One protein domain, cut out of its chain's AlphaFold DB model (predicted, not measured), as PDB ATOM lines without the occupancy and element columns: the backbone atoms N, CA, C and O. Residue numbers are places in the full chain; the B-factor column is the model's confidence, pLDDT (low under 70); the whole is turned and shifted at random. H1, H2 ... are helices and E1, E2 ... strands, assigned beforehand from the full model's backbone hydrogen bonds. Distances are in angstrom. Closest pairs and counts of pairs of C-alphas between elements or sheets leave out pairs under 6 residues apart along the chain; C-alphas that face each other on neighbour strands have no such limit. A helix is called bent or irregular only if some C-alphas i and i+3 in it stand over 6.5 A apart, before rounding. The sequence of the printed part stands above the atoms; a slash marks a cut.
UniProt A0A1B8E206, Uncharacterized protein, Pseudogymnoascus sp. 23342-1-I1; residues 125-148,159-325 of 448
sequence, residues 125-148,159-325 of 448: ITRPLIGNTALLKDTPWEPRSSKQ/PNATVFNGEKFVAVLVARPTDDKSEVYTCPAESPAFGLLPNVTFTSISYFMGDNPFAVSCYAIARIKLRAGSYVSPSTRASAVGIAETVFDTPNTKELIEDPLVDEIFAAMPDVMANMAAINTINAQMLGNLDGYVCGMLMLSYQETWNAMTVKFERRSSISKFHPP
ATOM      1  N   ILE A 125       2.023  37.666   3.074       73.94
ATOM      2  CA  ILE A 125       1.810  37.957   4.499       73.94
ATOM      3  C   ILE A 125       1.485  36.719   5.355       73.94
ATOM      4  O   ILE A 125       1.658  36.731   6.574       73.94
ATOM      5  N   THR A 126       1.047  35.623   4.731       74.56
ATOM      6  CA  THR A 126       0.720  34.368   5.429       74.56
ATOM      7  C   THR A 126       1.944  33.537   5.791       74.56
ATOM      8  O   THR A 126       1.827  32.576   6.557       74.56
ATOM      9  N   ARG A 127       3.133  33.901   5.288       80.75
ATOM     10  CA  ARG A 127       4.374  33.247   5.707       80.75
ATOM     11  C   ARG A 127       4.597  33.525   7.198       80.75
ATOM     12  O   ARG A 127       4.620  34.694   7.592       80.75
ATOM     13  N   PRO A 128       4.765  32.478   8.023       81.50
ATOM     14  CA  PRO A 128       4.785  32.576   9.479       81.50
ATOM     15  C   PRO A 128       6.150  33.048   9.999       81.50
ATOM     16  O   PRO A 128       6.740  32.408  10.863       81.50
ATOM     17  N   LEU A 129       6.685  34.131   9.435       87.62
ATOM     18  CA  LEU A 129       8.013  34.635   9.753       87.62
ATOM     19  C   LEU A 129       7.912  36.010  10.408       87.62
ATOM     20  O   LEU A 129       7.336  36.927   9.825       87.62
ATOM     21  N   ILE A 130       8.445  36.156  11.621       87.56
ATOM     22  CA  ILE A 130       8.463  37.450  12.315       87.56
ATOM     23  C   ILE A 130       9.213  38.468  11.446       87.56
ATOM     24  O   ILE A 130      10.240  38.150  10.851       87.56
ATOM     25  N   GLY A 131       8.652  39.671  11.330       86.62
ATOM     26  CA  GLY A 131       9.125  40.728  10.439       86.62
ATOM     27  C   GLY A 131       8.655  40.611   8.996       86.62
ATOM     28  O   GLY A 131       8.902  41.523   8.203       86.62
ATOM     29  N   ASN A 132       7.918  39.561   8.636       89.56
ATOM     30  CA  ASN A 132       7.250  39.529   7.346       89.56
ATOM     31  C   ASN A 132       6.363  40.773   7.202       89.56
ATOM     32  O   ASN A 132       5.473  41.014   8.020       89.56
ATOM     33  N   THR A 133       6.669  41.580   6.192       88.56
ATOM     34  CA  THR A 133       6.051  42.883   5.967       88.56
ATOM     35  C   THR A 133       5.436  42.888   4.589       88.56
ATOM     36  O   THR A 133       6.058  42.439   3.628       88.56
ATOM     37  N   ALA A 134       4.220  43.408   4.488       89.25
ATOM     38  CA  ALA A 134       3.543  43.578   3.221       89.25
ATOM     39  C   ALA A 134       2.957  44.983   3.121       89.25
ATOM     40  O   ALA A 134       2.296  45.467   4.043       89.25
ATOM     41  N   LEU A 135       3.167  45.609   1.965       87.12
ATOM     42  CA  LEU A 135       2.389  46.764   1.544       87.12
ATOM     43  C   LEU A 135       0.997  46.268   1.143       87.12
ATOM     44  O   LEU A 135       0.858  45.455   0.223       87.12
ATOM     45  N   LEU A 136      -0.029  46.707   1.867       84.94
ATOM     46  CA  LEU A 136      -1.405  46.331   1.584       84.94
ATOM     47  C   LEU A 136      -1.885  47.089   0.346       84.94
ATOM     48  O   LEU A 136      -1.648  48.288   0.186       84.94
ATOM     49  N   LYS A 137      -2.553  46.364  -0.549       75.94
ATOM     50  CA  LYS A 137      -3.192  46.952  -1.722       75.94
ATOM     51  C   LYS A 137      -4.618  47.336  -1.348       75.94
ATOM     52  O   LYS A 137      -5.378  46.486  -0.894       75.94
ATOM     53  N   ASP A 138      -4.973  48.592  -1.586       68.88
ATOM     54  CA  ASP A 138      -6.336  49.095  -1.371       68.88
ATOM     55  C   ASP A 138      -7.318  48.519  -2.407       68.88
ATOM     56  O   ASP A 138      -8.520  48.436  -2.173       68.88
ATOM     57  N   THR A 139      -6.791  48.084  -3.555       62.69
ATOM     58  CA  THR A 139      -7.542  47.479  -4.656       62.69
ATOM     59  C   THR A 139      -6.940  46.125  -5.039       62.69
ATOM     60  O   THR A 139      -5.710  45.998  -5.094       62.69
ATOM     61  N   PRO A 140      -7.760  45.103  -5.344       55.41
ATOM     62  CA  PRO A 140      -7.258  43.848  -5.891       55.41
ATOM     63  C   PRO A 140      -6.492  44.105  -7.196       55.41
ATOM     64  O   PRO A 140      -6.795  45.036  -7.942       55.41
ATOM     65  N   TRP A 141      -5.466  43.293  -7.460       51.84
ATOM     66  CA  TRP A 141      -4.747  43.386  -8.726       51.84
ATOM     67  C   TRP A 141      -5.652  42.871  -9.842       51.84
ATOM     68  O   TRP A 141      -5.969  41.682  -9.891       51.84
ATOM     69  N   GLU A 142      -6.061  43.769 -10.729       54.31
ATOM     70  CA  GLU A 142      -6.739  43.394 -11.958       54.31
ATOM     71  C   GLU A 142      -5.691  43.271 -13.070       54.31
ATOM     72  O   GLU A 142      -5.009  44.258 -13.375       54.31
ATOM     73  N   PRO A 143      -5.524  42.083 -13.683       53.34
ATOM     74  CA  PRO A 143      -4.710  41.970 -14.879       53.34
ATOM     75  C   PRO A 143      -5.280  42.934 -15.914       53.34
ATOM     76  O   PRO A 143      -6.435  42.787 -16.322       53.34
ATOM     77  N   ARG A 144      -4.490  43.921 -16.352       57.38
ATOM     78  CA  ARG A 144      -4.898  44.764 -17.480       57.38
ATOM     79  C   ARG A 144      -5.181  43.828 -18.646       57.38
ATOM     80  O   ARG A 144      -4.283  43.122 -19.102       57.38
ATOM     81  N   SER A 145      -6.431  43.801 -19.106       53.03
ATOM     82  CA  SER A 145      -6.816  42.989 -20.252       53.03
ATOM     83  C   SER A 145      -6.053  43.506 -21.470       53.03
ATOM     84  O   SER A 145      -6.430  44.521 -22.061       53.03
ATOM     85  N   SER A 146      -4.956  42.843 -21.825       53.00
ATOM     86  CA  SER A 146      -4.304  43.058 -23.107       53.00
ATOM     87  C   SER A 146      -5.271  42.564 -24.175       53.00
ATOM     88  O   SER A 146      -5.437  41.364 -24.360       53.00
ATOM     89  N   LYS A 147      -5.971  43.483 -24.841       56.06
ATOM     90  CA  LYS A 147      -6.837  43.177 -25.990       56.06
ATOM     91  C   LYS A 147      -6.040  43.012 -27.295       56.06
ATOM     92  O   LYS A 147      -6.609  43.179 -28.365       56.06
ATOM     93  N   GLN A 148      -4.733  42.770 -27.222       49.91
ATOM     94  CA  GLN A 148      -3.846  42.928 -28.369       49.91
ATOM     95  C   GLN A 148      -3.433  41.576 -28.958       49.91
ATOM     96  O   GLN A 148      -2.951  40.714 -28.229       49.91
ATOM     97  N   PRO A 159       3.230  52.661 -19.082       84.69
ATOM     98  CA  PRO A 159       2.322  53.722 -18.679       84.69
ATOM     99  C   PRO A 159       3.085  55.053 -18.594       84.69
ATOM    100  O   PRO A 159       4.312  55.109 -18.718       84.69
ATOM    101  N   ASN A 160       2.350  56.150 -18.430       90.69
ATOM    102  CA  ASN A 160       2.979  57.456 -18.275       90.69
ATOM    103  C   ASN A 160       3.827  57.467 -17.000       90.69
ATOM    104  O   ASN A 160       3.406  56.941 -15.970       90.69
ATOM    105  N   ALA A 161       5.012  58.069 -17.086       91.25
ATOM    106  CA  ALA A 161       5.865  58.254 -15.927       91.25
ATOM    107  C   ALA A 161       5.131  59.104 -14.885       91.25
ATOM    108  O   ALA A 161       4.502  60.100 -15.236       91.25
ATOM    109  N   THR A 162       5.179  58.693 -13.619       93.44
ATOM    110  CA  THR A 162       4.580  59.455 -12.518       93.44
ATOM    111  C   THR A 162       5.473  59.408 -11.283       93.44
ATOM    112  O   THR A 162       6.335  58.540 -11.151       93.44
ATOM    113  N   VAL A 163       5.296  60.371 -10.379       94.31
ATOM    114  CA  VAL A 163       5.795  60.286  -9.003       94.31
ATOM    115  C   VAL A 163       4.607  59.920  -8.130       94.31
ATOM    116  O   VAL A 163       3.606  60.638  -8.104       94.31
ATOM    117  N   PHE A 164       4.715  58.823  -7.391       94.25
ATOM    118  CA  PHE A 164       3.716  58.502  -6.387       94.25
ATOM    119  C   PHE A 164       3.907  59.420  -5.185       94.25
ATOM    120  O   PHE A 164       5.010  59.545  -4.657       94.25
ATOM    121  N   ASN A 165       2.826  60.051  -4.741       94.38
ATOM    122  CA  ASN A 165       2.773  60.816  -3.506       94.38
ATOM    123  C   ASN A 165       1.410  60.572  -2.868       94.38
ATOM    124  O   ASN A 165       0.398  61.089  -3.341       94.38
ATOM    125  N   GLY A 166       1.378  59.741  -1.836       93.44
ATOM    126  CA  GLY A 166       0.126  59.340  -1.221       93.44
ATOM    127  C   GLY A 166       0.331  58.445  -0.016       93.44
ATOM    128  O   GLY A 166       1.450  58.214   0.442       93.44
ATOM    129  N   GLU A 167      -0.777  57.937   0.498       93.88
ATOM    130  CA  GLU A 167      -0.781  57.065   1.663       93.88
ATOM    131  C   GLU A 167      -0.984  55.610   1.259       93.88
ATOM    132  O   GLU A 167      -1.687  55.301   0.293       93.88
ATOM    133  N   LYS A 168      -0.366  54.711   2.020       91.38
ATOM    134  CA  LYS A 168      -0.554  53.266   1.912       91.38
ATOM    135  C   LYS A 168      -0.643  52.644   3.290       91.38
ATOM    136  O   LYS A 168      -0.142  53.196   4.266       91.38
ATOM    137  N   PHE A 169      -1.253  51.470   3.358       90.31
ATOM    138  CA  PHE A 169      -1.231  50.661   4.565       90.31
ATOM    139  C   PHE A 169      -0.105  49.640   4.491       90.31
ATOM    140  O   PHE A 169       0.122  49.011   3.459       90.31
ATOM    141  N   VAL A 170       0.588  49.455   5.605       91.38
ATOM    142  CA  VAL A 170       1.594  48.409   5.769       91.38
ATOM    143  C   VAL A 170       1.191  47.528   6.928       91.38
ATOM    144  O   VAL A 170       0.759  48.017   7.968       91.38
ATOM    145  N   ALA A 171       1.344  46.223   6.734       92.94
ATOM    146  CA  ALA A 171       1.160  45.231   7.775       92.94
ATOM    147  C   ALA A 171       2.476  44.500   8.044       92.94
ATOM    148  O   ALA A 171       3.125  44.022   7.111       92.94
ATOM    149  N   VAL A 172       2.845  44.384   9.321       93.31
ATOM    150  CA  VAL A 172       4.059  43.696   9.784       93.31
ATOM    151  C   VAL A 172       3.680  42.600  10.764       93.31
ATOM    152  O   VAL A 172       2.978  42.865  11.738       93.31
ATOM    153  N   LEU A 173       4.174  41.377  10.559       93.38
ATOM    154  CA  LEU A 173       4.046  40.312  11.553       93.38
ATOM    155  C   LEU A 173       5.007  40.572  12.723       93.38
ATOM    156  O   LEU A 173       6.207  40.321  12.611       93.38
ATOM    157  N   VAL A 174       4.486  41.057  13.850       93.44
ATOM    158  CA  VAL A 174       5.299  41.459  15.016       93.44
ATOM    159  C   VAL A 174       5.546  40.324  16.003       93.44
ATOM    160  O   VAL A 174       6.593  40.287  16.650       93.44
ATOM    161  N   ALA A 175       4.598  39.394  16.113       91.56
ATOM    162  CA  ALA A 175       4.682  38.264  17.024       91.56
ATOM    163  C   ALA A 175       3.886  37.069  16.495       91.56
ATOM    164  O   ALA A 175       2.817  37.211  15.893       91.56
ATOM    165  N   ARG A 176       4.416  35.876  16.762       88.62
ATOM    166  CA  ARG A 176       3.722  34.602  16.596       88.62
ATOM    167  C   ARG A 176       4.080  33.739  17.810       88.62
ATOM    168  O   ARG A 176       5.187  33.200  17.831       88.62
ATOM    169  N   PRO A 177       3.222  33.658  18.839       78.38
ATOM    170  CA  PRO A 177       3.448  32.766  19.958       78.38
ATOM    171  C   PRO A 177       3.511  31.329  19.442       78.38
ATOM    172  O   PRO A 177       2.705  30.902  18.613       78.38
ATOM    173  N   THR A 178       4.511  30.605  19.922       69.56
ATOM    174  CA  THR A 178       4.688  29.168  19.692       69.56
ATOM    175  C   THR A 178       4.151  28.330  20.846       69.56
ATOM    176  O   THR A 178       4.193  27.110  20.767       69.56
ATOM    177  N   ASP A 179       3.680  28.967  21.921       66.50
ATOM    178  CA  ASP A 179       3.274  28.266  23.133       66.50
ATOM    179  C   ASP A 179       1.831  27.764  23.006       66.50
ATOM    180  O   ASP A 179       0.891  28.550  22.918       66.50
ATOM    181  N   ASP A 180       1.669  26.438  23.050       60.16
ATOM    182  CA  ASP A 180       0.419  25.668  22.900       60.16
ATOM    183  C   ASP A 180      -0.652  25.925  23.991       60.16
ATOM    184  O   ASP A 180      -1.596  25.147  24.157       60.16
ATOM    185  N   LYS A 181      -0.527  26.987  24.792       60.38
ATOM    186  CA  LYS A 181      -1.461  27.268  25.888       60.38
ATOM    187  C   LYS A 181      -2.595  28.152  25.377       60.38
ATOM    188  O   LYS A 181      -2.441  29.351  25.184       60.38
ATOM    189  N   SER A 182      -3.730  27.499  25.152       51.41
ATOM    190  CA  SER A 182      -4.975  27.933  24.508       51.41
ATOM    191  C   SER A 182      -5.766  29.055  25.204       51.41
ATOM    192  O   SER A 182      -6.998  29.021  25.206       51.41
ATOM    193  N   GLU A 183      -5.115  30.029  25.830       61.78
ATOM    194  CA  GLU A 183      -5.813  31.204  26.352       61.78
ATOM    195  C   GLU A 183      -5.838  32.304  25.289       61.78
ATOM    196  O   GLU A 183      -4.928  32.419  24.467       61.78
ATOM    197  N   VAL A 184      -6.935  33.067  25.260       66.06
ATOM    198  CA  VAL A 184      -7.196  34.162  24.317       66.06
ATOM    199  C   VAL A 184      -5.958  35.054  24.209       66.06
ATOM    200  O   VAL A 184      -5.645  35.814  25.123       66.06
ATOM    201  N   TYR A 185      -5.230  34.927  23.100       75.62
ATOM    202  CA  TYR A 185      -3.939  35.581  22.952       75.62
ATOM    203  C   TYR A 185      -4.128  37.042  22.551       75.62
ATOM    204  O   TYR A 185      -4.522  37.350  21.425       75.62
ATOM    205  N   THR A 186      -3.818  37.948  23.472       85.62
ATOM    206  CA  THR A 186      -3.621  39.368  23.177       85.62
ATOM    207  C   THR A 186      -2.216  39.598  22.634       85.62
ATOM    208  O   THR A 186      -1.244  39.069  23.176       85.62
ATOM    209  N   CYS A 187      -2.095  40.411  21.583       89.44
ATOM    210  CA  CYS A 187      -0.796  40.753  21.011       89.44
ATOM    211  C   CYS A 187       0.105  41.441  22.050       89.44
ATOM    212  O   CYS A 187      -0.375  42.303  22.790       89.44
ATOM    213  N   PRO A 188       1.390  41.054  22.144       90.00
ATOM    214  CA  PRO A 188       2.276  41.560  23.181       90.00
ATOM    215  C   PRO A 188       2.645  43.020  22.903       90.00
ATOM    216  O   PRO A 188       2.777  43.412  21.748       90.00
ATOM    217  N   ALA A 189       2.859  43.811  23.957       91.19
ATOM    218  CA  ALA A 189       3.351  45.188  23.839       91.19
ATOM    219  C   ALA A 189       4.853  45.262  23.494       91.19
ATOM    220  O   ALA A 189       5.345  46.295  23.048       91.19
ATOM    221  N   GLU A 190       5.587  44.164  23.688       92.25
ATOM    222  CA  GLU A 190       7.010  44.045  23.380       92.25
ATOM    223  C   GLU A 190       7.240  42.824  22.485       92.25
ATOM    224  O   GLU A 190       6.735  41.731  22.749       92.25
ATOM    225  N   SER A 191       7.997  43.006  21.407       90.88
ATOM    226  CA  SER A 191       8.409  41.933  20.506       90.88
ATOM    227  C   SER A 191       9.892  41.630  20.703       90.88
ATOM    228  O   SER A 191      10.701  42.557  20.717       90.88
ATOM    229  N   PRO A 192      10.306  40.352  20.742       87.69
ATOM    230  CA  PRO A 192      11.725  40.004  20.826       87.69
ATOM    231  C   PRO A 192      12.541  40.507  19.622       87.69
ATOM    232  O   PRO A 192      13.749  40.676  19.738       87.69
ATOM    233  N   ALA A 193      11.901  40.749  18.470       87.75
ATOM    234  CA  ALA A 193      12.571  41.263  17.273       87.75
ATOM    235  C   ALA A 193      12.616  42.802  17.226       87.75
ATOM    236  O   ALA A 193      13.599  43.383  16.761       87.75
ATOM    237  N   PHE A 194      11.554  43.459  17.700       91.44
ATOM    238  CA  PHE A 194      11.346  44.902  17.522       91.44
ATOM    239  C   PHE A 194      11.427  45.720  18.811       91.44
ATOM    240  O   PHE A 194      11.359  46.940  18.736       91.44
ATOM    241  N   GLY A 195      11.610  45.085  19.971       91.62
ATOM    242  CA  GLY A 195      11.557  45.757  21.266       91.62
ATOM    243  C   GLY A 195      10.145  46.246  21.587       91.62
ATOM    244  O   GLY A 195       9.158  45.583  21.256       91.62
ATOM    245  N   LEU A 196      10.051  47.406  22.239       93.69
ATOM    246  CA  LEU A 196       8.777  48.047  22.570       93.69
ATOM    247  C   LEU A 196       8.026  48.417  21.288       93.69
ATOM    248  O   LEU A 196       8.539  49.155  20.446       93.69
ATOM    249  N   LEU A 197       6.809  47.898  21.144       93.06
ATOM    250  CA  LEU A 197       5.980  48.185  19.985       93.06
ATOM    251  C   LEU A 197       5.289  49.546  20.159       93.06
ATOM    252  O   LEU A 197       4.847  49.875  21.264       93.06
ATOM    253  N   PRO A 198       5.175  50.345  19.084       89.88
ATOM    254  CA  PRO A 198       4.435  51.598  19.130       89.88
ATOM    255  C   PRO A 198       2.945  51.335  19.380       89.88
ATOM    256  O   PRO A 198       2.438  50.237  19.136       89.88
ATOM    257  N   ASN A 199       2.233  52.361  19.844       88.62
ATOM    258  CA  ASN A 199       0.789  52.295  20.049       88.62
ATOM    259  C   ASN A 199       0.056  52.335  18.696       88.62
ATOM    260  O   ASN A 199      -0.410  53.384  18.259       88.62
ATOM    261  N   VAL A 200       0.025  51.198  18.003       88.12
ATOM    262  CA  VAL A 200      -0.622  51.015  16.696       88.12
ATOM    263  C   VAL A 200      -1.744  49.989  16.787       88.12
ATOM    264  O   VAL A 200      -1.840  49.223  17.746       88.12
ATOM    265  N   THR A 201      -2.615  49.954  15.780       87.88
ATOM    266  CA  THR A 201      -3.685  48.959  15.723       87.88
ATOM    267  C   THR A 201      -3.104  47.581  15.411       87.88
ATOM    268  O   THR A 201      -2.462  47.353  14.381       87.88
ATOM    269  N   PHE A 202      -3.325  46.641  16.331       90.31
ATOM    270  CA  PHE A 202      -2.931  45.248  16.159       90.31
ATOM    271  C   PHE A 202      -4.123  44.412  15.707       90.31
ATOM    272  O   PHE A 202      -5.190  44.449  16.316       90.31
ATOM    273  N   THR A 203      -3.912  43.603  14.673       90.12
ATOM    274  CA  THR A 203      -4.890  42.631  14.183       90.12
ATOM    275  C   THR A 203      -4.340  41.228  14.386       90.12
ATOM    276  O   THR A 203      -3.275  40.885  13.869       90.12
ATOM    277  N   SER A 204      -5.067  40.397  15.129       89.69
ATOM    278  CA  SER A 204      -4.731  38.988  15.322       89.69
ATOM    279  C   SER A 204      -5.442  38.111  14.292       89.69
ATOM    280  O   SER A 204      -6.663  38.187  14.155       89.69
ATOM    281  N   ILE A 205      -4.705  37.235  13.611       87.12
ATOM    282  CA  ILE A 205      -5.261  36.209  12.720       87.12
ATOM    283  C   ILE A 205      -4.995  34.837  13.333       87.12
ATOM    284  O   ILE A 205      -3.843  34.427  13.469       87.12
ATOM    285  N   SER A 206      -6.055  34.119  13.691       85.25
ATOM    286  CA  SER A 206      -5.980  32.760  14.232       85.25
ATOM    287  C   SER A 206      -6.079  31.708  13.125       85.25
ATOM    288  O   SER A 206      -6.990  31.741  12.299       85.25
ATOM    289  N   TYR A 207      -5.163  30.745  13.144       82.75
ATOM    290  CA  TYR A 207      -5.165  29.566  12.289       82.75
ATOM    291  C   TYR A 207      -5.674  28.367  13.089       82.75
ATOM    292  O   TYR A 207      -5.150  28.062  14.162       82.75
ATOM    293  N   PHE A 208      -6.682  27.682  12.555       78.94
ATOM    294  CA  PHE A 208      -7.350  26.561  13.213       78.94
ATOM    295  C   PHE A 208      -6.967  25.229  12.571       78.94
ATOM    296  O   PHE A 208      -6.823  25.134  11.351       78.94
ATOM    297  N   MET A 209      -6.812  24.198  13.402       80.94
ATOM    298  CA  MET A 209      -6.683  22.809  12.970       80.94
ATOM    299  C   MET A 209      -7.770  22.006  13.688       80.94
ATOM    300  O   MET A 209      -7.630  21.655  14.856       80.94
ATOM    301  N   GLY A 210      -8.888  21.774  12.997       86.06
ATOM    302  CA  GLY A 210     -10.132  21.356  13.649       86.06
ATOM    303  C   GLY A 210     -10.748  22.515  14.438       86.06
ATOM    304  O   GLY A 210     -10.761  23.641  13.947       86.06
ATOM    305  N   ASP A 211     -11.210  22.242  15.659       85.44
ATOM    306  CA  ASP A 211     -11.886  23.232  16.513       85.44
ATOM    307  C   ASP A 211     -10.924  24.080  17.365       85.44
ATOM    308  O   ASP A 211     -11.344  25.044  18.004       85.44
ATOM    309  N   ASN A 212      -9.626  23.753  17.370       78.06
ATOM    310  CA  ASN A 212      -8.633  24.434  18.199       78.06
ATOM    311  C   ASN A 212      -7.724  25.347  17.356       78.06
ATOM    312  O   ASN A 212      -7.194  24.906  16.325       78.06
ATOM    313  N   PRO A 213      -7.502  26.610  17.773       77.81
ATOM    314  CA  PRO A 213      -6.490  27.458  17.162       77.81
ATOM    315  C   PRO A 213      -5.101  26.897  17.492       77.81
ATOM    316  O   PRO A 213      -4.755  26.758  18.661       77.81
ATOM    317  N   PHE A 214      -4.305  26.570  16.472       79.19
ATOM    318  CA  PHE A 214      -2.931  26.076  16.657       79.19
ATOM    319  C   PHE A 214      -1.884  27.189  16.541       79.19
ATOM    320  O   PHE A 214      -0.729  26.998  16.901       79.19
ATOM    321  N   ALA A 215      -2.258  28.346  15.986       82.25
ATOM    322  CA  ALA A 215      -1.381  29.507  15.909       82.25
ATOM    323  C   ALA A 215      -2.195  30.797  15.812       82.25
ATOM    324  O   ALA A 215      -3.178  30.859  15.078       82.25
ATOM    325  N   VAL A 216      -1.740  31.853  16.482       86.81
ATOM    326  CA  VAL A 216      -2.279  33.210  16.332       86.81
ATOM    327  C   VAL A 216      -1.158  34.099  15.812       86.81
ATOM    328  O   VAL A 216      -0.092  34.153  16.398       86.81
ATOM    329  N   SER A 217      -1.345  34.771  14.686       90.81
ATOM    330  CA  SER A 217      -0.382  35.744  14.168       90.81
ATOM    331  C   SER A 217      -0.820  37.152  14.556       90.81
ATOM    332  O   SER A 217      -1.959  37.521  14.284       90.81
ATOM    333  N   CYS A 218       0.077  37.944  15.141       92.44
ATOM    334  CA  CYS A 218      -0.173  39.342  15.484       92.44
ATOM    335  C   CYS A 218       0.443  40.276  14.449       92.44
ATOM    336  O   CYS A 218       1.667  40.307  14.289       92.44
ATOM    337  N   TYR A 219      -0.403  41.049  13.774       93.38
ATOM    338  CA  TYR A 219       0.005  42.019  12.767       93.38
ATOM    339  C   TYR A 219      -0.141  43.439  13.299       93.38
ATOM    340  O   TYR A 219      -1.221  43.813  13.745       93.38
ATOM    341  N   ALA A 220       0.924  44.230  13.214       94.00
ATOM    342  CA  ALA A 220       0.848  45.677  13.360       94.00
ATOM    343  C   ALA A 220       0.451  46.272  12.011       94.00
ATOM    344  O   ALA A 220       1.127  46.006  11.013       94.00
ATOM    345  N   ILE A 221      -0.635  47.043  11.972       91.69
ATOM    346  CA  ILE A 221      -1.081  47.734  10.763       91.69
ATOM    347  C   ILE A 221      -0.880  49.229  10.972       91.69
ATOM    348  O   ILE A 221      -1.334  49.798  11.959       91.69
ATOM    349  N   ALA A 222      -0.190  49.864  10.033       91.31
ATOM    350  CA  ALA A 222       0.070  51.293  10.069       91.31
ATOM    351  C   ALA A 222      -0.280  51.934   8.730       91.31
ATOM    352  O   ALA A 222      -0.103  51.335   7.665       91.31
ATOM    353  N   ARG A 223      -0.759  53.175   8.799       91.62
ATOM    354  CA  ARG A 223      -0.896  54.050   7.641       91.62
ATOM    355  C   ARG A 223       0.394  54.840   7.490       91.62
ATOM    356  O   ARG A 223       0.862  55.436   8.453       91.62
ATOM    357  N   ILE A 224       0.967  54.827   6.298       91.44
ATOM    358  CA  ILE A 224       2.231  55.498   6.013       91.44
ATOM    359  C   ILE A 224       2.088  56.421   4.817       91.44
ATOM    360  O   ILE A 224       1.418  56.088   3.837       91.44
ATOM    361  N   LYS A 225       2.755  57.571   4.890       93.88
ATOM    362  CA  LYS A 225       2.844  58.524   3.792       93.88
ATOM    363  C   LYS A 225       4.131  58.265   3.022       93.88
ATOM    364  O   LYS A 225       5.233  58.303   3.568       93.88
ATOM    365  N   LEU A 226       3.974  57.957   1.745       92.12
ATOM    366  CA  LEU A 226       5.053  57.541   0.867       92.12
ATOM    367  C   LEU A 226       5.141  58.463  -0.338       92.12
ATOM    368  O   LEU A 226       4.140  58.797  -0.976       92.12
ATOM    369  N   ARG A 227       6.374  58.807  -0.693       92.38
ATOM    370  CA  ARG A 227       6.719  59.464  -1.947       92.38
ATOM    371  C   ARG A 227       7.704  58.589  -2.692       92.38
ATOM    372  O   ARG A 227       8.804  58.402  -2.197       92.38
ATOM    373  N   ALA A 228       7.335  58.062  -3.851       92.06
ATOM    374  CA  ALA A 228       8.186  57.172  -4.635       92.06
ATOM    375  C   ALA A 228       8.381  57.708  -6.051       92.06
ATOM    376  O   ALA A 228       7.422  58.114  -6.706       92.06
ATOM    377  N   GLY A 229       9.625  57.719  -6.516       90.19
ATOM    378  CA  GLY A 229       9.974  58.197  -7.849       90.19
ATOM    379  C   GLY A 229      11.469  58.107  -8.110       90.19
ATOM    380  O   GLY A 229      12.257  57.783  -7.224       90.19
ATOM    381  N   SER A 230      11.879  58.360  -9.345       87.38
ATOM    382  CA  SER A 230      13.277  58.288  -9.750       87.38
ATOM    383  C   SER A 230      14.099  59.460  -9.232       87.38
ATOM    384  O   SER A 230      13.542  60.487  -8.882       87.38
ATOM    385  N   TYR A 231      15.420  59.343  -9.091       83.38
ATOM    386  CA  TYR A 231      16.253  60.512  -8.799       83.38
ATOM    387  C   TYR A 231      17.732  60.267  -9.168       83.38
ATOM    388  O   TYR A 231      18.224  59.140  -9.208       83.38
ATOM    389  N   VAL A 232      18.501  61.320  -9.429       81.44
ATOM    390  CA  VAL A 232      19.920  61.159  -9.789       81.44
ATOM    391  C   VAL A 232      20.798  61.364  -8.554       81.44
ATOM    392  O   VAL A 232      20.909  62.474  -8.031       81.44
ATOM    393  N   SER A 233      21.454  60.295  -8.092       75.62
ATOM    394  CA  SER A 233      22.432  60.390  -7.000       75.62
ATOM    395  C   SER A 233      23.833  60.744  -7.521       75.62
ATOM    396  O   SER A 233      24.317  60.083  -8.443       75.62
ATOM    397  N   PRO A 234      24.527  61.729  -6.911       74.50
ATOM    398  CA  PRO A 234      25.918  62.049  -7.234       74.50
ATOM    399  C   PRO A 234      26.915  61.019  -6.680       74.50
ATOM    400  O   PRO A 234      28.038  60.932  -7.170       74.50
ATOM    401  N   SER A 235      26.526  60.240  -5.665       74.75
ATOM    402  CA  SER A 235      27.390  59.285  -4.967       74.75
ATOM    403  C   SER A 235      26.698  57.934  -4.850       74.75
ATOM    404  O   SER A 235      25.721  57.756  -4.119       74.75
ATOM    405  N   THR A 236      27.210  56.955  -5.588       71.62
ATOM    406  CA  THR A 236      26.591  55.633  -5.660       71.62
ATOM    407  C   THR A 236      27.631  54.544  -5.551       71.62
ATOM    408  O   THR A 236      28.725  54.672  -6.102       71.62
ATOM    409  N   ARG A 237      27.261  53.454  -4.894       75.06
ATOM    410  CA  ARG A 237      28.078  52.262  -4.750       75.06
ATOM    411  C   ARG A 237      27.501  51.174  -5.648       75.06
ATOM    412  O   ARG A 237      26.384  50.735  -5.437       75.06
ATOM    413  N   ALA A 238      28.246  50.724  -6.651       73.00
ATOM    414  CA  ALA A 238      27.875  49.502  -7.363       73.00
ATOM    415  C   ALA A 238      28.186  48.304  -6.451       73.00
ATOM    416  O   ALA A 238      29.341  48.126  -6.061       73.00
ATOM    417  N   SER A 239      27.164  47.536  -6.074       70.75
ATOM    418  CA  SER A 239      27.302  46.373  -5.183       70.75
ATOM    419  C   SER A 239      27.509  45.091  -5.989       70.75
ATOM    420  O   SER A 239      28.391  44.285  -5.697       70.75
ATOM    421  N   ALA A 240      26.766  44.960  -7.089       67.25
ATOM    422  CA  ALA A 240      26.908  43.884  -8.059       67.25
ATOM    423  C   ALA A 240      26.583  44.393  -9.467       67.25
ATOM    424  O   ALA A 240      26.175  45.538  -9.655       67.25
ATOM    425  N   VAL A 241      26.756  43.542 -10.479       65.94
ATOM    426  CA  VAL A 241      26.244  43.869 -11.813       65.94
ATOM    427  C   VAL A 241      24.719  43.848 -11.761       65.94
ATOM    428  O   VAL A 241      24.133  42.868 -11.322       65.94
ATOM    429  N   GLY A 242      24.095  44.926 -12.204       63.31
ATOM    430  CA  GLY A 242      22.648  45.141 -12.122       63.31
ATOM    431  C   GLY A 242      22.163  45.675 -10.780       63.31
ATOM    432  O   GLY A 242      20.960  45.789 -10.612       63.31
ATOM    433  N   ILE A 243      23.069  45.951  -9.829       67.00
ATOM    434  CA  ILE A 243      22.708  46.519  -8.530       67.00
ATOM    435  C   ILE A 243      23.604  47.713  -8.199       67.00
ATOM    436  O   ILE A 243      24.770  47.547  -7.807       67.00
ATOM    437  N   ALA A 244      23.057  48.924  -8.290       67.56
ATOM    438  CA  ALA A 244      23.625  50.055  -7.581       67.56
ATOM    439  C   ALA A 244      22.878  50.339  -6.282       67.56
ATOM    440  O   ALA A 244      21.668  50.526  -6.233       67.56
ATOM    441  N   GLU A 245      23.664  50.441  -5.225       71.75
ATOM    442  CA  GLU A 245      23.257  50.980  -3.951       71.75
ATOM    443  C   GLU A 245      23.632  52.445  -3.881       71.75
ATOM    444  O   GLU A 245      24.525  52.967  -4.568       71.75
ATOM    445  N   THR A 246      22.953  53.126  -2.989       67.88
ATOM    446  CA  THR A 246      23.242  54.511  -2.730       67.88
ATOM    447  C   THR A 246      23.775  54.657  -1.328       67.88
ATOM    448  O   THR A 246      23.337  53.988  -0.396       67.88
ATOM    449  N   VAL A 247      24.802  55.486  -1.189       67.25
ATOM    450  CA  VAL A 247      25.308  55.821   0.134       67.25
ATOM    451  C   VAL A 247      24.327  56.845   0.684       67.25
ATOM    452  O   VAL A 247      24.132  57.878   0.046       67.25
ATOM    453  N   PHE A 248      23.654  56.511   1.788       61.06
ATOM    454  CA  PHE A 248      22.682  57.380   2.451       61.06
ATOM    455  C   PHE A 248      23.343  58.712   2.813       61.06
ATOM    456  O   PHE A 248      23.984  58.832   3.853       61.06
ATOM    457  N   ASP A 249      23.196  59.701   1.939       55.16
ATOM    458  CA  ASP A 249      23.500  61.090   2.234       55.16
ATOM    459  C   ASP A 249      22.179  61.770   2.604       55.16
ATOM    460  O   ASP A 249      21.153  61.549   1.953       55.16
ATOM    461  N   THR A 250      22.190  62.531   3.698       54.91
ATOM    462  CA  THR A 250      20.999  63.127   4.326       54.91
ATOM    463  C   THR A 250      20.059  63.833   3.333       54.91
ATOM    464  O   THR A 250      20.518  64.406   2.338       54.91
ATOM    465  N   PRO A 251      18.738  63.828   3.604       53.09
ATOM    466  CA  PRO A 251      17.692  64.155   2.644       53.09
ATOM    467  C   PRO A 251      17.564  65.669   2.455       53.09
ATOM    468  O   PRO A 251      16.622  66.297   2.925       53.09
ATOM    469  N   ASN A 252      18.490  66.282   1.727       51.38
ATOM    470  CA  ASN A 252      18.268  67.639   1.244       51.38
ATOM    471  C   ASN A 252      17.414  67.574  -0.021       51.38
ATOM    472  O   ASN A 252      17.964  67.412  -1.104       51.38
ATOM    473  N   THR A 253      16.085  67.657   0.143       56.03
ATOM    474  CA  THR A 253      15.118  68.245  -0.817       56.03
ATOM    475  C   THR A 253      15.396  67.996  -2.304       56.03
ATOM    476  O   THR A 253      15.302  68.914  -3.119       56.03
ATOM    477  N   LYS A 254      15.771  66.775  -2.691       65.38
ATOM    478  CA  LYS A 254      15.958  66.450  -4.105       65.38
ATOM    479  C   LYS A 254      14.603  66.127  -4.711       65.38
ATOM    480  O   LYS A 254      13.851  65.313  -4.181       65.38
ATOM    481  N   GLU A 255      14.302  66.817  -5.799       83.44
ATOM    482  CA  GLU A 255      13.103  66.619  -6.599       83.44
ATOM    483  C   GLU A 255      13.089  65.188  -7.154       83.44
ATOM    484  O   GLU A 255      14.071  64.733  -7.750       83.44
ATOM    485  N   LEU A 256      12.001  64.460  -6.889       87.56
ATOM    486  CA  LEU A 256      11.767  63.141  -7.467       87.56
ATOM    487  C   LEU A 256      11.414  63.323  -8.945       87.56
ATOM    488  O   LEU A 256      10.593  64.161  -9.303       87.56
ATOM    489  N   ILE A 257      12.037  62.515  -9.783       90.75
ATOM    490  CA  ILE A 257      11.796  62.378 -11.209       90.75
ATOM    491  C   ILE A 257      10.695  61.329 -11.397       90.75
ATOM    492  O   ILE A 257      10.602  60.337 -10.677       90.75
ATOM    493  N   GLU A 258       9.821  61.549 -12.365       92.81
ATOM    494  CA  GLU A 258       8.748  60.615 -12.693       92.81
ATOM    495  C   GLU A 258       9.305  59.293 -13.247       92.81
ATOM    496  O   GLU A 258      10.262  59.287 -14.023       92.81
ATOM    497  N   ASP A 259       8.700  58.164 -12.874       90.12
ATOM    498  CA  ASP A 259       9.082  56.837 -13.368       90.12
ATOM    499  C   ASP A 259       7.832  56.058 -13.833       90.12
ATOM    500  O   ASP A 259       6.796  56.096 -13.165       90.12
ATOM    501  N   PRO A 260       7.855  55.411 -15.015       90.00
ATOM    502  CA  PRO A 260       6.704  54.678 -15.538       90.00
ATOM    503  C   PRO A 260       6.481  53.308 -14.887       90.00
ATOM    504  O   PRO A 260       5.525  52.642 -15.249       90.00
ATOM    505  N   LEU A 261       7.343  52.843 -13.985       89.81
ATOM    506  CA  LEU A 261       7.236  51.519 -13.360       89.81
ATOM    507  C   LEU A 261       6.803  51.580 -11.893       89.81
ATOM    508  O   LEU A 261       6.774  50.548 -11.231       89.81
ATOM    509  N   VAL A 262       6.491  52.764 -11.355       91.94
ATOM    510  CA  VAL A 262       6.193  52.948  -9.920       91.94
ATOM    511  C   VAL A 262       5.051  52.042  -9.450       91.94
ATOM    512  O   VAL A 262       5.169  51.398  -8.405       91.94
ATOM    513  N   ASP A 263       3.976  51.937 -10.231       87.94
ATOM    514  CA  ASP A 263       2.822  51.096  -9.893       87.94
ATOM    515  C   ASP A 263       3.174  49.603  -9.932       87.94
ATOM    516  O   ASP A 263       2.819  48.847  -9.022       87.94
ATOM    517  N   GLU A 264       3.898  49.164 -10.964       86.06
ATOM    518  CA  GLU A 264       4.380  47.791 -11.095       86.06
ATOM    519  C   GLU A 264       5.337  47.426  -9.952       86.06
ATOM    520  O   GLU A 264       5.237  46.337  -9.381       86.06
ATOM    521  N   ILE A 265       6.209  48.354  -9.556       89.88
ATOM    522  CA  ILE A 265       7.132  48.183  -8.435       89.88
ATOM    523  C   ILE A 265       6.357  47.992  -7.140       89.88
ATOM    524  O   ILE A 265       6.551  46.979  -6.468       89.88
ATOM    525  N   PHE A 266       5.416  48.881  -6.814       89.12
ATOM    526  CA  PHE A 266       4.563  48.702  -5.637       89.12
ATOM    527  C   PHE A 266       3.777  47.391  -5.680       89.12
ATOM    528  O   PHE A 266       3.538  46.774  -4.639       89.12
ATOM    529  N   ALA A 267       3.391  46.933  -6.873       85.19
ATOM    530  CA  ALA A 267       2.690  45.672  -7.024       85.19
ATOM    531  C   ALA A 267       3.557  44.447  -6.689       85.19
ATOM    532  O   ALA A 267       2.984  43.462  -6.212       85.19
ATOM    533  N   ALA A 268       4.874  44.515  -6.915       86.56
ATOM    534  CA  ALA A 268       5.839  43.432  -6.698       86.56
ATOM    535  C   ALA A 268       6.615  43.531  -5.370       86.56
ATOM    536  O   ALA A 268       7.112  42.520  -4.870       86.56
ATOM    537  N   MET A 269       6.684  44.716  -4.755       88.00
ATOM    538  CA  MET A 269       7.374  44.945  -3.481       88.00
ATOM    539  C   MET A 269       6.996  43.949  -2.372       88.00
ATOM    540  O   MET A 269       7.917  43.436  -1.739       88.00
ATOM    541  N   PRO A 270       5.714  43.598  -2.124       87.75
ATOM    542  CA  PRO A 270       5.363  42.650  -1.062       87.75
ATOM    543  C   PRO A 270       6.031  41.275  -1.203       87.75
ATOM    544  O   PRO A 270       6.347  40.637  -0.198       87.75
ATOM    545  N   ASP A 271       6.274  40.817  -2.434       84.69
ATOM    546  CA  ASP A 271       6.973  39.556  -2.698       84.69
ATOM    547  C   ASP A 271       8.458  39.667  -2.373       84.69
ATOM    548  O   ASP A 271       9.035  38.779  -1.736       84.69
ATOM    549  N   VAL A 272       9.068  40.790  -2.747       86.75
ATOM    550  CA  VAL A 272      10.462  41.092  -2.431       86.75
ATOM    551  C   VAL A 272      10.657  41.239  -0.920       86.75
ATOM    552  O   VAL A 272      11.564  40.618  -0.374       86.75
ATOM    553  N   MET A 273       9.767  41.946  -0.218       88.06
ATOM    554  CA  MET A 273       9.808  42.110   1.242       88.06
ATOM    555  C   MET A 273       9.689  40.772   1.980       88.06
ATOM    556  O   MET A 273      10.459  40.495   2.901       88.06
ATOM    557  N   ALA A 274       8.763  39.909   1.557       84.00
ATOM    558  CA  ALA A 274       8.587  38.598   2.171       84.00
ATOM    559  C   ALA A 274       9.787  37.672   1.933       84.00
ATOM    560  O   ALA A 274      10.109  36.839   2.784       84.00
ATOM    561  N   ASN A 275      10.461  37.809   0.789       84.19
ATOM    562  CA  ASN A 275      11.712  37.105   0.534       84.19
ATOM    563  C   ASN A 275      12.857  37.695   1.370       84.19
ATOM    564  O   ASN A 275      13.556  36.930   2.021       84.19
ATOM    565  N   MET A 276      13.005  39.019   1.456       84.94
ATOM    566  CA  MET A 276      14.008  39.672   2.314       84.94
ATOM    567  C   MET A 276      13.903  39.229   3.779       84.94
ATOM    568  O   MET A 276      14.910  38.870   4.391       84.94
ATOM    569  N   ALA A 277      12.680  39.156   4.314       84.44
ATOM    570  CA  ALA A 277      12.436  38.618   5.650       84.44
ATOM    571  C   ALA A 277      12.860  37.138   5.754       84.44
ATOM    572  O   ALA A 277      13.559  36.760   6.692       84.44
ATOM    573  N   ALA A 278      12.504  36.303   4.767       82.81
ATOM    574  CA  ALA A 278      12.847  34.876   4.742       82.81
ATOM    575  C   ALA A 278      14.351  34.588   4.687       82.81
ATOM    576  O   ALA A 278      14.800  33.600   5.265       82.81
ATOM    577  N   ILE A 279      15.126  35.438   4.011       81.25
ATOM    578  CA  ILE A 279      16.580  35.272   3.888       81.25
ATOM    579  C   ILE A 279      17.328  36.029   5.007       81.25
ATOM    580  O   ILE A 279      18.555  36.015   5.044       81.25
ATOM    581  N   ASN A 280      16.602  36.669   5.934       80.62
ATOM    582  CA  ASN A 280      17.147  37.446   7.047       80.62
ATOM    583  C   ASN A 280      18.187  38.495   6.599       80.62
ATOM    584  O   ASN A 280      19.240  38.650   7.214       80.62
ATOM    585  N   THR A 281      17.907  39.230   5.518       73.19
ATOM    586  CA  THR A 281      18.801  40.291   5.002       73.19
ATOM    587  C   THR A 281      18.705  41.596   5.800       73.19
ATOM    588  O   THR A 281      19.051  42.667   5.309       73.19
ATOM    589  N   ILE A 282      18.190  41.525   7.024       70.94
ATOM    590  CA  ILE A 282      17.860  42.676   7.852       70.94
ATOM    591  C   ILE A 282      19.165  43.218   8.449       70.94
ATOM    592  O   ILE A 282      19.924  42.488   9.087       70.94
ATOM    593  N   ASN A 283      19.455  44.505   8.234       68.31
ATOM    594  CA  ASN A 283      20.616  45.149   8.848       68.31
ATOM    595  C   ASN A 283      20.414  45.238  10.373       68.31
ATOM    596  O   ASN A 283      19.299  45.472  10.834       68.31
ATOM    597  N   ALA A 284      21.485  45.124  11.165       60.16
ATOM    598  CA  ALA A 284      21.428  45.188  12.630       60.16
ATOM    599  C   ALA A 284      20.757  46.474  13.153       60.16
ATOM    600  O   ALA A 284      20.162  46.470  14.223       60.16
ATOM    601  N   GLN A 285      20.812  47.559  12.373       61.53
ATOM    602  CA  GLN A 285      20.163  48.841  12.680       61.53
ATOM    603  C   GLN A 285      18.628  48.802  12.626       61.53
ATOM    604  O   GLN A 285      17.983  49.725  13.111       61.53
ATOM    605  N   MET A 286      18.039  47.762  12.032       72.44
ATOM    606  CA  MET A 286      16.590  47.589  11.939       72.44
ATOM    607  C   MET A 286      16.026  46.714  13.075       72.44
ATOM    608  O   MET A 286      14.815  46.539  13.173       72.44
ATOM    609  N   LEU A 287      16.884  46.146  13.928       78.62
ATOM    610  CA  LEU A 287      16.458  45.367  15.092       78.62
ATOM    611  C   LEU A 287      16.144  46.303  16.263       78.62
ATOM    612  O   LEU A 287      16.847  47.286  16.487       78.62
ATOM    613  N   GLY A 288      15.089  45.997  17.020       87.19
ATOM    614  CA  GLY A 288      14.696  46.799  18.185       87.19
ATOM    615  C   GLY A 288      14.004  48.133  17.865       87.19
ATOM    616  O   GLY A 288      13.812  48.938  18.772       87.19
ATOM    617  N   ASN A 289      13.651  48.390  16.600       90.31
ATOM    618  CA  ASN A 289      12.884  49.570  16.195       90.31
ATOM    619  C   ASN A 289      11.954  49.233  15.017       90.31
ATOM    620  O   ASN A 289      12.412  49.134  13.878       90.31
ATOM    621  N   LEU A 290      10.652  49.074  15.287       91.81
ATOM    622  CA  LEU A 290       9.657  48.730  14.263       91.81
ATOM    623  C   LEU A 290       9.574  49.782  13.143       91.81
ATOM    624  O   LEU A 290       9.514  49.412  11.973       91.81
ATOM    625  N   ASP A 291       9.623  51.074  13.476       90.56
ATOM    626  CA  ASP A 291       9.547  52.160  12.488       90.56
ATOM    627  C   ASP A 291      10.765  52.121  11.554       90.56
ATOM    628  O   ASP A 291      10.637  52.134  10.328       90.56
ATOM    629  N   GLY A 292      11.964  52.004  12.137       89.31
ATOM    630  CA  GLY A 292      13.213  51.878  11.384       89.31
ATOM    631  C   GLY A 292      13.235  50.631  10.499       89.31
ATOM    632  O   GLY A 292      13.698  50.686   9.357       89.31
ATOM    633  N   TYR A 293      12.674  49.528  10.998       91.38
ATOM    634  CA  TYR A 293      12.502  48.296  10.242       91.38
ATOM    635  C   TYR A 293      11.579  48.476   9.035       91.38
ATOM    636  O   TYR A 293      11.968  48.143   7.917       91.38
ATOM    637  N   VAL A 294      10.382  49.037   9.230       91.75
ATOM    638  CA  VAL A 294       9.400  49.237   8.154       91.75
ATOM    639  C   VAL A 294       9.942  50.176   7.082       91.75
ATOM    640  O   VAL A 294       9.911  49.828   5.901       91.75
ATOM    641  N   CYS A 295      10.492  51.326   7.475       89.94
ATOM    642  CA  CYS A 295      11.096  52.271   6.538       89.94
ATOM    643  C   CYS A 295      12.252  51.628   5.763       89.94
ATOM    644  O   CYS A 295      12.295  51.709   4.537       89.94
ATOM    645  N   GLY A 296      13.147  50.925   6.462       87.69
ATOM    646  CA  GLY A 296      14.270  50.225   5.848       87.69
ATOM    647  C   GLY A 296      13.833  49.155   4.847       87.69
ATOM    648  O   GLY A 296      14.345  49.109   3.730       87.69
ATOM    649  N   MET A 297      12.846  48.336   5.214       90.06
ATOM    650  CA  MET A 297      12.297  47.289   4.353       90.06
ATOM    651  C   MET A 297      11.585  47.861   3.128       90.06
ATOM    652  O   MET A 297      11.736  47.321   2.034       90.06
ATOM    653  N   LEU A 298      10.825  48.950   3.268       91.81
ATOM    654  CA  LEU A 298      10.152  49.604   2.140       91.81
ATOM    655  C   LEU A 298      11.153  50.227   1.170       91.81
ATOM    656  O   LEU A 298      11.035  50.023  -0.033       91.81
ATOM    657  N   MET A 299      12.158  50.937   1.683       88.38
ATOM    658  CA  MET A 299      13.192  51.540   0.841       88.38
ATOM    659  C   MET A 299      13.996  50.472   0.098       88.38
ATOM    660  O   MET A 299      14.155  50.561  -1.117       88.38
ATOM    661  N   LEU A 300      14.455  49.440   0.813       87.38
ATOM    662  CA  LEU A 300      15.262  48.375   0.223       87.38
ATOM    663  C   LEU A 300      14.450  47.556  -0.785       87.38
ATOM    664  O   LEU A 300      14.915  47.316  -1.894       87.38
ATOM    665  N   SER A 301      13.221  47.163  -0.444       91.06
ATOM    666  CA  SER A 301      12.370  46.403  -1.370       91.06
ATOM    667  C   SER A 301      12.001  47.200  -2.610       91.06
ATOM    668  O   SER A 301      12.001  46.632  -3.700       91.06
ATOM    669  N   TYR A 302      11.738  48.501  -2.479       91.44
ATOM    670  CA  TYR A 302      11.500  49.359  -3.630       91.44
ATOM    671  C   TYR A 302      12.741  49.428  -4.524       91.44
ATOM    672  O   TYR A 302      12.628  49.218  -5.727       91.44
ATOM    673  N   GLN A 303      13.925  49.657  -3.945       88.00
ATOM    674  CA  GLN A 303      15.185  49.728  -4.688       88.00
ATOM    675  C   GLN A 303      15.479  48.418  -5.434       88.00
ATOM    676  O   GLN A 303      15.751  48.443  -6.631       88.00
ATOM    677  N   GLU A 304      15.371  47.271  -4.762       87.56
ATOM    678  CA  GLU A 304      15.624  45.962  -5.379       87.56
ATOM    679  C   GLU A 304      14.599  45.626  -6.467       87.56
ATOM    680  O   GLU A 304      14.949  45.111  -7.531       87.56
ATOM    681  N   THR A 305      13.326  45.949  -6.232       89.31
ATOM    682  CA  THR A 305      12.271  45.740  -7.229       89.31
ATOM    683  C   THR A 305      12.490  46.641  -8.439       89.31
ATOM    684  O   THR A 305      12.381  46.177  -9.573       89.31
ATOM    685  N   TRP A 306      12.845  47.907  -8.208       88.94
ATOM    686  CA  TRP A 306      13.154  48.858  -9.266       88.94
ATOM    687  C   TRP A 306      14.347  48.374 -10.101       88.94
ATOM    688  O   TRP A 306      14.188  48.226 -11.311       88.94
ATOM    689  N   ASN A 307      15.477  48.015  -9.473       84.31
ATOM    690  CA  ASN A 307      16.664  47.476 -10.157       84.31
ATOM    691  C   ASN A 307      16.302  46.249 -11.017       84.31
ATOM    692  O   ASN A 307      16.665  46.153 -12.192       84.31
ATOM    693  N   ALA A 308      15.524  45.312 -10.466       83.81
ATOM    694  CA  ALA A 308      15.101  44.117 -11.191       83.81
ATOM    695  C   ALA A 308      14.185  44.430 -12.388       83.81
ATOM    696  O   ALA A 308      14.266  43.761 -13.426       83.81
ATOM    697  N   MET A 309      13.302  45.423 -12.259       83.69
ATOM    698  CA  MET A 309      12.377  45.813 -13.322       83.69
ATOM    699  C   MET A 309      13.059  46.630 -14.413       83.69
ATOM    700  O   MET A 309      12.820  46.374 -15.593       83.69
ATOM    701  N   THR A 310      13.944  47.560 -14.073       81.44
ATOM    702  CA  THR A 310      14.613  48.398 -15.076       81.44
ATOM    703  C   THR A 310      15.621  47.635 -15.905       81.44
ATOM    704  O   THR A 310      15.660  47.832 -17.119       81.44
ATOM    705  N   VAL A 311      16.319  46.654 -15.324       74.44
ATOM    706  CA  VAL A 311      17.153  45.715 -16.091       74.44
ATOM    707  C   VAL A 311      16.344  44.985 -17.172       74.44
ATOM    708  O   VAL A 311      16.871  44.708 -18.249       74.44
ATOM    709  N   LYS A 312      15.064  44.678 -16.918       72.12
ATOM    710  CA  LYS A 312      14.203  43.962 -17.876       72.12
ATOM    711  C   LYS A 312      13.456  44.872 -18.850       72.12
ATOM    712  O   LYS A 312      13.285  44.490 -20.006       72.12
ATOM    713  N   PHE A 313      12.973  46.025 -18.394       75.56
ATOM    714  CA  PHE A 313      12.001  46.835 -19.133       75.56
ATOM    715  C   PHE A 313      12.553  48.167 -19.650       75.56
ATOM    716  O   PHE A 313      11.994  48.728 -20.598       75.56
ATOM    717  N   GLU A 314      13.642  48.694 -19.086       68.06
ATOM    718  CA  GLU A 314      14.117  50.025 -19.451       68.06
ATOM    719  C   GLU A 314      15.016  49.989 -20.700       68.06
ATOM    720  O   GLU A 314      16.146  49.504 -20.696       68.06
ATOM    721  N   ARG A 315      14.523  50.565 -21.808       58.12
ATOM    722  CA  ARG A 315      15.280  50.682 -23.073       58.12
ATOM    723  C   ARG A 315      16.349  51.782 -23.064       58.12
ATOM    724  O   ARG A 315      17.115  51.878 -24.017       58.12
ATOM    725  N   ARG A 316      16.390  52.635 -22.034       59.09
ATOM    726  CA  ARG A 316      17.322  53.775 -21.917       59.09
ATOM    727  C   ARG A 316      18.634  53.416 -21.210       59.09
ATOM    728  O   ARG A 316      19.271  54.283 -20.616       59.09
ATOM    729  N   SER A 317      19.078  52.163 -21.282       59.47
ATOM    730  CA  SER A 317      20.398  51.806 -20.768       59.47
ATOM    731  C   SER A 317      21.491  52.378 -21.681       59.47
ATOM    732  O   SER A 317      21.527  52.144 -22.888       59.47
ATOM    733  N   SER A 318      22.388  53.177 -21.104       59.72
ATOM    734  CA  SER A 318      23.623  53.598 -21.769       59.72
ATOM    735  C   SER A 318      24.768  52.711 -21.287       59.72
ATOM    736  O   SER A 318      24.884  52.414 -20.098       59.72
ATOM    737  N   ILE A 319      25.603  52.237 -22.214       60.41
ATOM    738  CA  ILE A 319      26.702  51.321 -21.890       60.41
ATOM    739  C   ILE A 319      27.775  52.104 -21.127       60.41
ATOM    740  O   ILE A 319      28.575  52.825 -21.725       60.41
ATOM    741  N   SER A 320      27.817  51.940 -19.807       58.81
ATOM    742  CA  SER A 320      28.901  52.459 -18.978       58.81
ATOM    743  C   SER A 320      29.945  51.366 -18.727       58.81
ATOM    744  O   SER A 320      29.629  50.216 -18.424       58.81
ATOM    745  N   LYS A 321      31.230  51.706 -18.894       62.88
ATOM    746  CA  LYS A 321      32.346  50.802 -18.581       62.88
ATOM    747  C   LYS A 321      32.838  51.093 -17.173       62.88
ATOM    748  O   LYS A 321      33.743  51.906 -16.979       62.88
ATOM    749  N   PHE A 322      32.247  50.423 -16.194       63.38
ATOM    750  CA  PHE A 322      32.782  50.439 -14.842       63.38
ATOM    751  C   PHE A 322      34.039  49.564 -14.778       63.38
ATOM    752  O   PHE A 322      34.002  48.376 -15.095       63.38
ATOM    753  N   HIS A 323      35.163  50.165 -14.393       62.44
ATOM    754  CA  HIS A 323      36.396  49.444 -14.103       62.44
ATOM    755  C   HIS A 323      36.534  49.395 -12.582       62.44
ATOM    756  O   HIS A 323      37.057  50.352 -12.006       62.44
ATOM    757  N   PRO A 324      36.037  48.340 -11.912       63.03
ATOM    758  CA  PRO A 324      36.249  48.211 -10.481       63.03
ATOM    759  C   PRO A 324      37.758  48.221 -10.197       63.03
ATOM    760  O   PRO A 324      38.528  47.672 -11.001       63.03
ATOM    761  N   PRO A 325      38.206  48.826  -9.082       60.16
ATOM    762  CA  PRO A 325      39.573  48.636  -8.627       60.16
ATOM    763  C   PRO A 325      39.836  47.129  -8.548       60.16
ATOM    764  O   PRO A 325      39.097  46.389  -7.900       60.16
TER     765      PRO A 325
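AT A GLANCE: This is residues 125 to 148 and 159 to 325 of the 448 residues of an uncharacterized protein of Pseudogymnoascus sp. 23342-1-I1 (UniProt A0A1B8E206). A long, curled, strongly twisted ribbon of four strands bends past two crossing helices, H1 and H2, with H1 close by the short edge strand E1. The E3 and E4 hairpin makes one end of the domain, while the small hairpin of E5 and E6 packs on H2 through E6, and residues 142 to 148 and 315 to 321 stick out. The 191 printed residues hold E1 E2 E3 E4 E5 E6 H1 H2 in chain order; the large sheet runs E1, E2, E4, E3, antiparallel throughout. The class is mixed, helices and strands, with under half of the residues in named elements. The whole is only just compact, close to loose, with a radius of gyration of the C-alphas of 19.3 A and spans of 61 by 48 by 29 A.

HOW THE PARTS SIT: The sheet has E1, residues 133 to 136, and E3, residues 201 to 209, as edge strands, and E2, residues 164 to 175, and E4, residues 212 to 230, as inner strands. E2 bends by 58 degrees at residue 167 and E4 by 68 degrees at residue 225. Across E1 and E2, N 136 and O 169 are 2.8 A apart; across E2 and E4, N 170 and O 222, 2.9 A; across the hairpin of E3 and E4, N 205 and O 217, 2.8 A; all three are within hydrogen-bond range. H1, residues 262 to 278, is on the sheet at a height over the sheet of 5.7 A, over none of its strands; its closest C-alphas to E1 are those of Pro 270 and Ala 134, 4.7 A apart. H1 is irregular, with C-alphas 267 and 270 7.2 A apart and a kink of 40 degrees near residue 269. H2, residues 290 to 313, and the sheet make two layers, a helix on one face of a sheet; by its local plane H2 is only just at the sheet's level, with a height of 3.5 A. H1 and H2 touch, opposite ways at a steep tilt of 60 degrees; their closest C-alphas are those of Met 269 and Ser 301, 5.6 A apart. The hairpin of E5, residues 236 to 240, and E6, residues 243 to 246, has N 245 and O 237 within hydrogen-bond range at 2.7 A. The closest C-alphas of E6 and H2 are those of Ile 243 and Asn 307, 6.3 A apart, while E5 and H2 are apart. Of the O i to N i+4 pairs, 11 of 13 in H1 and 19 of 20 in H2 are within hydrogen-bond range.

IN THESE COORDINATES: E4 is 49.1 A long, H2 33.5 A, E2 31.0 A, E3 26.5 A and H1 24.2 A. E1 begins at C-alpha 133 (6.051, 42.883, 5.967), and H2 ends at C-alpha 313 (12.001, 46.835, -19.133).

THE WHOLE: The C-alphas of Asp 211 and His 323, the two farthest apart, are 62.9 A apart. Residues 149 to 158 are not printed, and C-alphas 148 and 159 are 15.8 A apart across the cut. The links E2 to E3, E6 to H1 and H1 to H2 are long. The mean pLDDT of the printed part is 80.0, with 47 residues under 70, among them residues 138 to 148 and 314 to 325.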